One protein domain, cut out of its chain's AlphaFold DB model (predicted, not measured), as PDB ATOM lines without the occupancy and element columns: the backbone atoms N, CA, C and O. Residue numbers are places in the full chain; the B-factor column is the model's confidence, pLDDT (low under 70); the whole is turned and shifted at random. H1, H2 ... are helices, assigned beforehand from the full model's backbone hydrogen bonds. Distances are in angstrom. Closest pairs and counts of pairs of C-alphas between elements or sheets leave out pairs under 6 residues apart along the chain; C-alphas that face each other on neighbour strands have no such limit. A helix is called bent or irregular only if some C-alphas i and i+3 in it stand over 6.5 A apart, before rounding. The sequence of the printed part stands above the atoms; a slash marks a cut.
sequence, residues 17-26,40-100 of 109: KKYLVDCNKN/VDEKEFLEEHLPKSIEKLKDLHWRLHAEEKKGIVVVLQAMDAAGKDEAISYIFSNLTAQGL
ATOM      1  N   LYS A  17     167.051 162.036 186.700       85.62
ATOM      2  CA  LYS A  17     166.590 160.774 187.300       85.62
ATOM      3  C   LYS A  17     165.316 160.954 188.119       85.62
ATOM      4  O   LYS A  17     164.604 159.978 188.319       85.62
ATOM      5  N   LYS A  18     165.010 162.174 188.573       85.44
ATOM      6  CA  LYS A  18     163.799 162.448 189.357       85.44
ATOM      7  C   LYS A  18     162.504 162.358 188.539       85.44
ATOM      8  O   LYS A  18     161.450 162.168 189.128       85.44
ATOM      9  N   TYR A  19     162.582 162.456 187.208       86.50
ATOM     10  CA  TYR A  19     161.423 162.271 186.321       86.50
ATOM     11  C   TYR A  19     161.220 160.814 185.903       86.50
ATOM     12  O   TYR A  19     160.205 160.487 185.291       86.50
ATOM     13  N   LEU A  20     162.181 159.932 186.195       89.00
ATOM     14  CA  LEU A  20     162.075 158.525 185.842       89.00
ATOM     15  C   LEU A  20     161.152 157.812 186.831       89.00
ATOM     16  O   LEU A  20     161.450 157.698 188.020       89.00
ATOM     17  N   VAL A  21     160.051 157.282 186.312       89.62
ATOM     18  CA  VAL A  21     159.163 156.384 187.049       89.62
ATOM     19  C   VAL A  21     159.758 154.975 187.059       89.62
ATOM     20  O   VAL A  21     160.090 154.421 186.013       89.62
ATOM     21  N   ASP A  22     159.871 154.386 188.249       86.62
ATOM     22  CA  ASP A  22     160.279 152.990 188.427       86.62
ATOM     23  C   ASP A  22     159.140 152.044 188.015       86.62
ATOM     24  O   ASP A  22     157.991 152.242 188.413       86.62
ATOM     25  N   CYS A  23     159.463 151.000 187.248       83.50
ATOM     26  CA  CYS A  23     158.490 150.043 186.724       83.50
ATOM     27  C   CYS A  23     157.723 149.266 187.806       83.50
ATOM     28  O   CYS A  23     156.649 148.747 187.519       83.50
ATOM     29  N   ASN A  24     158.240 149.201 189.037       86.38
ATOM     30  CA  ASN A  24     157.626 148.451 190.136       86.38
ATOM     31  C   ASN A  24     156.931 149.337 191.180       86.38
ATOM     32  O   ASN A  24     156.520 148.839 192.231       86.38
ATOM     33  N   LYS A  25     156.815 150.649 190.943       84.44
ATOM     34  CA  LYS A  25     156.217 151.582 191.906       84.44
ATOM     35  C   LYS A  25     154.834 152.035 191.466       84.44
ATOM     36  O   LYS A  25     154.610 152.375 190.311       84.44
ATOM     37  N   ASN A  26     153.920 152.109 192.433       85.12
ATOM     38  CA  ASN A  26     152.674 152.841 192.246       85.12
ATOM     39  C   ASN A  26     152.984 154.334 192.115       85.12
ATOM     40  O   ASN A  26     153.710 154.897 192.935       85.12
ATOM     41  N   VAL A  40     168.087 176.296 188.536       67.75
ATOM     42  CA  VAL A  40     168.655 176.524 187.224       67.75
ATOM     43  C   VAL A  40     168.051 177.824 186.731       67.75
ATOM     44  O   VAL A  40     166.833 177.945 186.614       67.75
ATOM     45  N   ASP A  41     168.910 178.802 186.477       81.19
ATOM     46  CA  ASP A  41     168.495 180.029 185.821       81.19
ATOM     47  C   ASP A  41     167.922 179.676 184.440       81.19
ATOM     48  O   ASP A  41     168.592 179.059 183.609       81.19
ATOM     49  N   GLU A  42     166.644 179.999 184.226       80.88
ATOM     50  CA  GLU A  42     165.915 179.627 183.010       80.88
ATOM     51  C   GLU A  42     166.596 180.199 181.765       80.88
ATOM     52  O   GLU A  42     166.730 179.514 180.750       80.88
ATOM     53  N   LYS A  43     167.086 181.436 181.863       85.00
ATOM     54  CA  LYS A  43     167.771 182.104 180.764       85.00
ATOM     55  C   LYS A  43     169.086 181.401 180.432       85.00
ATOM     56  O   LYS A  43     169.307 181.069 179.271       85.00
ATOM     57  N   GLU A  44     169.916 181.101 181.428       85.19
ATOM     58  CA  GLU A  44     171.146 180.323 181.244       85.19
ATOM     59  C   GLU A  44     170.854 178.950 180.617       85.19
ATOM     60  O   GLU A  44     171.549 178.508 179.700       85.19
ATOM     61  N   PHE A  45     169.799 178.268 181.068       83.75
ATOM     62  CA  PHE A  45     169.411 176.976 180.510       83.75
ATOM     63  C   PHE A  45     169.039 177.070 179.029       83.75
ATOM     64  O   PHE A  45     169.512 176.265 178.219       83.75
ATOM     65  N   LEU A  46     168.208 178.049 178.673       84.94
ATOM     66  CA  LEU A  46     167.736 178.254 177.308       84.94
ATOM     67  C   LEU A  46     168.845 178.736 176.368       84.94
ATOM     68  O   LEU A  46     168.880 178.311 175.215       84.94
ATOM     69  N   GLU A  47     169.746 179.597 176.838       87.06
ATOM     70  CA  GLU A  47     170.802 180.193 176.012       87.06
ATOM     71  C   GLU A  47     172.028 179.285 175.879       87.06
ATOM     72  O   GLU A  47     172.660 179.257 174.822       87.06
ATOM     73  N   GLU A  48     172.357 178.500 176.907       85.69
ATOM     74  CA  GLU A  48     173.551 177.660 176.888       85.69
ATOM     75  C   GLU A  48     173.234 176.174 176.753       85.69
ATOM     76  O   GLU A  48     173.733 175.512 175.842       85.69
ATOM     77  N   HIS A  49     172.436 175.613 177.660       83.81
ATOM     78  CA  HIS A  49     172.312 174.161 177.802       83.81
ATOM     79  C   HIS A  49     171.435 173.515 176.729       83.81
ATOM     80  O   HIS A  49     171.771 172.437 176.219       83.81
ATOM     81  N   LEU A  50     170.325 174.158 176.374       85.88
ATOM     82  CA  LEU A  50     169.394 173.639 175.381       85.88
ATOM     83  C   LEU A  50     170.032 173.557 173.977       85.88
ATOM     84  O   LEU A  50     170.000 172.464 173.402       85.88
ATOM     85  N   PRO A  51     170.707 174.600 173.442       88.56
ATOM     86  CA  PRO A  51     171.355 174.529 172.130       88.56
ATOM     87  C   PRO A  51     172.412 173.429 172.049       88.56
ATOM     88  O   PRO A  51     172.433 172.643 171.102       88.56
ATOM     89  N   LYS A  52     173.237 173.312 173.094       89.25
ATOM     90  CA  LYS A  52     174.251 172.265 173.220       89.25
ATOM     91  C   LYS A  52     173.638 170.852 173.208       89.25
ATOM     92  O   LYS A  52     174.164 169.930 172.584       89.25
ATOM     93  N   SER A  53     172.505 170.671 173.890       88.25
ATOM     94  CA  SER A  53     171.778 169.395 173.915       88.25
ATOM     95  C   SER A  53     171.182 169.049 172.548       88.25
ATOM     96  O   SER A  53     171.245 167.894 172.128       88.25
ATOM     97  N   ILE A  54     170.665 170.048 171.829       89.88
ATOM     98  CA  ILE A  54     170.153 169.895 170.464       89.88
ATOM     99  C   ILE A  54     171.268 169.527 169.481       89.88
ATOM    100  O   ILE A  54     171.080 168.635 168.657       89.88
ATOM    101  N   GLU A  55     172.438 170.159 169.569       90.69
ATOM    102  CA  GLU A  55     173.592 169.818 168.729       90.69
ATOM    103  C   GLU A  55     174.018 168.357 168.929       90.69
ATOM    104  O   GLU A  55     174.204 167.608 167.969       90.69
ATOM    105  N   LYS A  56     174.072 167.910 170.184       90.88
ATOM    106  CA  LYS A  56     174.355 166.510 170.504       90.88
ATOM    107  C   LYS A  56     173.269 165.565 169.986       90.88
ATOM    108  O   LYS A  56     173.590 164.490 169.483       90.88
ATOM    109  N   LEU A  57     171.997 165.944 170.106       90.56
ATOM    110  CA  LEU A  57     170.884 165.156 169.576       90.56
ATOM    111  C   LEU A  57     170.995 165.000 168.052       90.56
ATOM    112  O   LEU A  57     170.799 163.895 167.554       90.56
ATOM    113  N   LYS A  58     171.375 166.063 167.330       90.31
ATOM    114  CA  LYS A  58     171.632 166.039 165.880       90.31
ATOM    115  C   LYS A  58     172.729 165.038 165.507       90.31
ATOM    116  O   LYS A  58     172.503 164.195 164.641       90.31
ATOM    117  N   ASP A  59     173.885 165.094 166.172       91.62
ATOM    118  CA  ASP A  59     175.004 164.167 165.928       91.62
ATOM    119  C   ASP A  59     174.609 162.708 166.214       91.62
ATOM    120  O   ASP A  59     174.844 161.820 165.394       91.62
ATOM    121  N   LEU A  60     173.933 162.454 167.339       91.31
ATOM    122  CA  LEU A  60     173.462 161.112 167.685       91.31
ATOM    123  C   LEU A  60     172.409 160.591 166.702       91.31
ATOM    124  O   LEU A  60     172.473 159.424 166.316       91.31
ATOM    125  N   HIS A  61     171.470 161.438 166.274       89.75
ATOM    126  CA  HIS A  61     170.463 161.082 165.277       89.75
ATOM    127  C   HIS A  61     171.113 160.702 163.944       89.75
ATOM    128  O   HIS A  61     170.758 159.684 163.355       89.75
ATOM    129  N   TRP A  62     172.114 161.466 163.497       89.38
ATOM    130  CA  TRP A  62     172.829 161.163 162.260       89.38
ATOM    131  C   TRP A  62     173.572 159.826 162.330       89.38
ATOM    132  O   TRP A  62     173.487 159.027 161.399       89.38
ATOM    133  N   ARG A  63     174.236 159.535 163.455       91.38
ATOM    134  CA  ARG A  63     174.912 158.247 163.676       91.38
ATOM    135  C   ARG A  63     173.935 157.079 163.736       91.38
ATOM    136  O   ARG A  63     174.214 156.046 163.140       91.38
ATOM    137  N   LEU A  64     172.807 157.242 164.430       90.62
ATOM    138  CA  LEU A  64     171.756 156.224 164.508       90.62
ATOM    139  C   LEU A  64     171.205 155.909 163.113       90.62
ATOM    140  O   LEU A  64     171.084 154.742 162.751       90.62
ATOM    141  N   HIS A  65     170.929 156.953 162.330       86.75
ATOM    142  CA  HIS A  65     170.464 156.817 160.957       86.75
ATOM    143  C   HIS A  65     171.505 156.122 160.072       86.75
ATOM    144  O   HIS A  65     171.155 155.212 159.337       86.75
ATOM    145  N   ALA A  66     172.782 156.504 160.159       90.06
ATOM    146  CA  ALA A  66     173.853 155.890 159.371       90.06
ATOM    147  C   ALA A  66     174.161 154.436 159.773       90.06
ATOM    148  O   ALA A  66     174.683 153.675 158.962       90.06
ATOM    149  N   GLU A  67     173.887 154.045 161.022       92.50
ATOM    150  CA  GLU A  67     174.098 152.670 161.483       92.50
ATOM    151  C   GLU A  67     173.059 151.697 160.898       92.50
ATOM    152  O   GLU A  67     173.391 150.529 160.706       92.50
ATOM    153  N   GLU A  68     171.824 152.150 160.647       87.19
ATOM    154  CA  GLU A  68     170.693 151.368 160.101       87.19
ATOM    155  C   GLU A  68     170.373 150.051 160.850       87.19
ATOM    156  O   GLU A  68     169.718 149.153 160.322       87.19
ATOM    157  N   LYS A  69     170.811 149.907 162.109       92.12
ATOM    158  CA  LYS A  69     170.613 148.676 162.909       92.12
ATOM    159  C   LYS A  69     169.594 148.806 164.027       92.12
ATOM    160  O   LYS A  69     169.081 147.797 164.509       92.12
ATOM    161  N   LYS A  70     169.372 150.021 164.519       89.19
ATOM    162  CA  LYS A  70     168.561 150.299 165.708       89.19
ATOM    163  C   LYS A  70     167.648 151.483 165.439       89.19
ATOM    164  O   LYS A  70     168.001 152.383 164.686       89.19
ATOM    165  N   GLY A  71     166.497 151.484 166.100       87.62
ATOM    166  CA  GLY A  71     165.550 152.593 166.093       87.62
ATOM    167  C   GLY A  71     165.223 153.038 167.513       87.62
ATOM    168  O   GLY A  71     165.401 152.282 168.470       87.62
ATOM    169  N   ILE A  72     164.740 154.271 167.643       89.81
ATOM    170  CA  ILE A  72     164.232 154.824 168.897       89.81
ATOM    171  C   ILE A  72     162.777 155.213 168.666       89.81
ATOM    172  O   ILE A  72     162.455 155.871 167.681       89.81
ATOM    173  N   VAL A  73     161.910 154.818 169.595       90.25
ATOM    174  CA  VAL A  73     160.517 155.263 169.633       90.25
ATOM    175  C   VAL A  73     160.361 156.196 170.822       90.25
ATOM    176  O   VAL A  73     160.674 155.823 171.951       90.25
ATOM    177  N   VAL A  74     159.875 157.407 170.562       88.38
ATOM    178  CA  VAL A  74     159.559 158.398 171.593       88.38
ATOM    179  C   VAL A  74     158.050 158.586 171.613       88.38
ATOM    180  O   VAL A  74     157.453 158.940 170.600       88.38
ATOM    181  N   VAL A  75     157.432 158.340 172.767       88.44
ATOM    182  CA  VAL A  75     155.993 158.530 172.966       88.44
ATOM    183  C   VAL A  75     155.785 159.786 173.800       88.44
ATOM    184  O   VAL A  75     156.255 159.860 174.932       88.44
ATOM    185  N   LEU A  76     155.068 160.762 173.245       87.56
ATOM    186  CA  LEU A  76     154.708 161.995 173.940       87.56
ATOM    187  C   LEU A  76     153.207 161.984 174.235       87.56
ATOM    188  O   LEU A  76     152.385 161.926 173.321       87.56
ATOM    189  N   GLN A  77     152.859 162.016 175.520       88.44
ATOM    190  CA  GLN A  77     151.482 162.027 176.013       88.44
ATOM    191  C   GLN A  77     151.319 163.174 176.999       88.44
ATOM    192  O   GLN A  77     152.084 163.288 177.954       88.44
ATOM    193  N   ALA A  78     150.330 164.025 176.748       88.00
ATOM    194  CA  ALA A  78     150.014 165.163 177.593       88.00
ATOM    195  C   ALA A  78     148.545 165.556 177.402       88.00
ATOM    196  O   ALA A  78     147.935 165.190 176.393       88.00
ATOM    197  N   MET A  79     147.995 166.292 178.369       89.62
ATOM    198  CA  MET A  79     146.676 166.916 178.237       89.62
ATOM    199  C   MET A  79     146.679 167.991 177.139       89.62
ATOM    200  O   MET A  79     147.739 168.463 176.718       89.62
ATOM    201  N   ASP A  80     145.491 168.402 176.698       84.44
ATOM    202  CA  ASP A  80     145.343 169.505 175.746       84.44
ATOM    203  C   ASP A  80     146.007 170.784 176.278       84.44
ATOM    204  O   ASP A  80     145.988 171.058 177.480       84.44
ATOM    205  N   ALA A  81     146.618 171.555 175.373       82.88
ATOM    206  CA  ALA A  81     147.380 172.772 175.678       82.88
ATOM    207  C   ALA A  81     148.595 172.590 176.619       82.88
ATOM    208  O   ALA A  81     149.188 173.574 177.052       82.88
ATOM    209  N   ALA A  82     149.031 171.357 176.896       85.69
ATOM    210  CA  ALA A  82     150.234 171.094 177.691       85.69
ATOM    211  C   ALA A  82     151.561 171.292 176.920       85.69
ATOM    212  O   ALA A  82     152.624 170.987 177.454       85.69
ATOM    213  N   GLY A  83     151.517 171.766 175.669       85.25
ATOM    214  CA  GLY A  83     152.715 172.099 174.883       85.25
ATOM    215  C   GLY A  83     153.344 170.938 174.098       85.25
ATOM    216  O   GLY A  83     154.496 171.024 173.672       85.25
ATOM    217  N   LYS A  84     152.627 169.814 173.936       87.88
ATOM    218  CA  LYS A  84     153.137 168.623 173.229       87.88
ATOM    219  C   LYS A  84     153.496 168.932 171.774       87.88
ATOM    220  O   LYS A  84     154.529 168.471 171.291       87.88
ATOM    221  N   ASP A  85     152.644 169.686 171.089       86.69
ATOM    222  CA  ASP A  85     152.794 169.948 169.659       86.69
ATOM    223  C   ASP A  85     153.961 170.911 169.398       86.69
ATOM    224  O   ASP A  85     154.760 170.693 168.486       86.69
ATOM    225  N   GLU A  86     154.145 171.911 170.262       87.06
ATOM    226  CA  GLU A  86     155.289 172.820 170.242       87.06
ATOM    227  C   GLU A  86     156.600 172.078 170.516       87.06
ATOM    228  O   GLU A  86     157.579 172.288 169.797       87.06
ATOM    229  N   ALA A  87     156.625 171.168 171.495       86.44
ATOM    230  CA  ALA A  87     157.804 170.354 171.791       86.44
ATOM    231  C   ALA A  87     158.191 169.448 170.608       86.44
ATOM    232  O   ALA A  87     159.371 169.353 170.261       86.44
ATOM    233  N   ILE A  88     157.206 168.825 169.949       84.81
ATOM    234  CA  ILE A  88     157.424 168.041 168.725       84.81
ATOM    235  C   ILE A  88     157.999 168.941 167.633       84.81
ATOM    236  O   ILE A  88     159.053 168.636 167.084       84.81
ATOM    237  N   SER A  89     157.347 170.068 167.341       86.50
ATOM    238  CA  SER A  89     157.789 171.005 166.305       86.50
ATOM    239  C   SER A  89     159.225 171.492 166.544       86.50
ATOM    240  O   SER A  89     160.065 171.471 165.638       86.50
ATOM    241  N   TYR A  90     159.555 171.840 167.789       87.50
ATOM    242  CA  TYR A  90     160.890 172.284 168.178       87.50
ATOM    243  C   TYR A  90     161.961 171.204 167.963       87.50
ATOM    244  O   TYR A  90     163.018 171.485 167.400       87.50
ATOM    245  N   ILE A  91     161.700 169.953 168.354       84.62
ATOM    246  CA  ILE A  91     162.649 168.849 168.149       84.62
ATOM    247  C   ILE A  91     162.802 168.539 166.654       84.62
ATOM    248  O   ILE A  91     163.923 168.423 166.160       84.62
ATOM    249  N   PHE A  92     161.695 168.439 165.915       82.75
ATOM    250  CA  PHE A  92     161.693 168.041 164.504       82.75
ATOM    251  C   PHE A  92     162.325 169.090 163.588       82.75
ATOM    252  O   PHE A  92     163.081 168.731 162.689       82.75
ATOM    253  N   SER A  93     162.091 170.380 163.842       86.12
ATOM    254  CA  SER A  93     162.757 171.480 163.120       86.12
ATOM    255  C   SER A  93     164.280 171.476 163.286       86.12
ATOM    256  O   SER A  93     165.003 172.057 162.477       86.12
ATOM    257  N   ASN A  94     164.776 170.790 164.315       85.38
ATOM    258  CA  ASN A  94     166.188 170.639 164.601       85.38
ATOM    259  C   ASN A  94     166.767 169.301 164.134       85.38
ATOM    260  O   ASN A  94     167.939 169.054 164.371       85.38
ATOM    261  N   LEU A  95     166.020 168.423 163.475       85.12
ATOM    262  CA  LEU A  95     166.532 167.119 163.052       85.12
ATOM    263  C   LEU A  95     166.372 166.916 161.548       85.12
ATOM    264  O   LEU A  95     165.599 167.592 160.873       85.12
ATOM    265  N   THR A  96     167.146 165.984 160.997       76.12
ATOM    266  CA  THR A  96     167.055 165.646 159.577       76.12
ATOM    267  C   THR A  96     165.777 164.849 159.309       76.12
ATOM    268  O   THR A  96     165.579 163.768 159.860       76.12
ATOM    269  N   ALA A  97     164.917 165.362 158.424       70.56
ATOM    270  CA  ALA A  97     163.610 164.763 158.133       70.56
ATOM    271  C   ALA A  97     163.687 163.324 157.586       70.56
ATOM    272  O   ALA A  97     162.768 162.539 157.791       70.56
ATOM    273  N   GLN A  98     164.793 162.960 156.928       68.31
ATOM    274  CA  GLN A  98     164.980 161.653 156.287       68.31
ATOM    275  C   GLN A  98     164.969 160.468 157.273       68.31
ATOM    276  O   GLN A  98     164.675 159.352 156.861       68.31
ATOM    277  N   GLY A  99     165.242 160.710 158.562       67.31
ATOM    278  CA  GLY A  99     165.273 159.680 159.607       67.31
ATOM    279  C   GLY A  99     164.095 159.700 160.579       67.31
ATOM    280  O   GLY A  99     164.115 158.973 161.570       67.31
ATOM    281  N   LEU A 100     163.083 160.536 160.332       76.12
ATOM    282  CA  LEU A 100     162.000 160.778 161.277       76.12
ATOM    283  C   LEU A 100     160.649 160.334 160.724       76.12
ATOM    284  O   LEU A 100     160.290 160.607 159.585       76.12
TER     285      LEU A 100
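Overview. This is residues 17 to 26 and 40 to 100 of the 109 residues of the protein "Polyphosphate:nucleotide phosphotransferase" of Jeotgalibacillus alimentarius (UniProt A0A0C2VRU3). A long helix, H1, has a short helix, H2, set at a steep tilt beside its middle, and a long link with no named element, residues 68 to 83, loops out between them. Residues 17 to 26 stand free as a separate strip. The printed part has 71 residues, with two named helices, H1 then H2, and no named strand: all helix. It is loose, with a radius of gyration of the C-alphas of 15.0 A and spans of 37 by 36 by 26 A.

Along the chain. H1, residues 42 to 67, is 35.5 A long, from C-alpha 42 at (165.915, 179.627, 183.010). It has a kink of 33 degrees near residue 49 and is only just irregular: C-alphas 47 and 50 are 6.7 A apart. H2, residues 84 to 93, ends with C-alpha 93 at (162.757, 171.480, 163.120).

Arrangement. H1 and H2 are close but not clearly touching; their closest C-alphas, of Ile 54 and Ile 91, are 7.9 A apart. They run the same way at a steep tilt of 63 degrees. In H2 every O i to N i+4 pair is within hydrogen-bond range, in H1 19 of 22.

Size, cuts and confidence. The C-alphas farthest apart, of Asn 26 and Ala 66, are 39.2 A apart. Residues 27 to 39 are not printed; C-alphas 26 and 40 are 29.0 A apart across the cut. The link from H1 to H2 is long. Residues 40, 98 and 99 have pLDDT under 70.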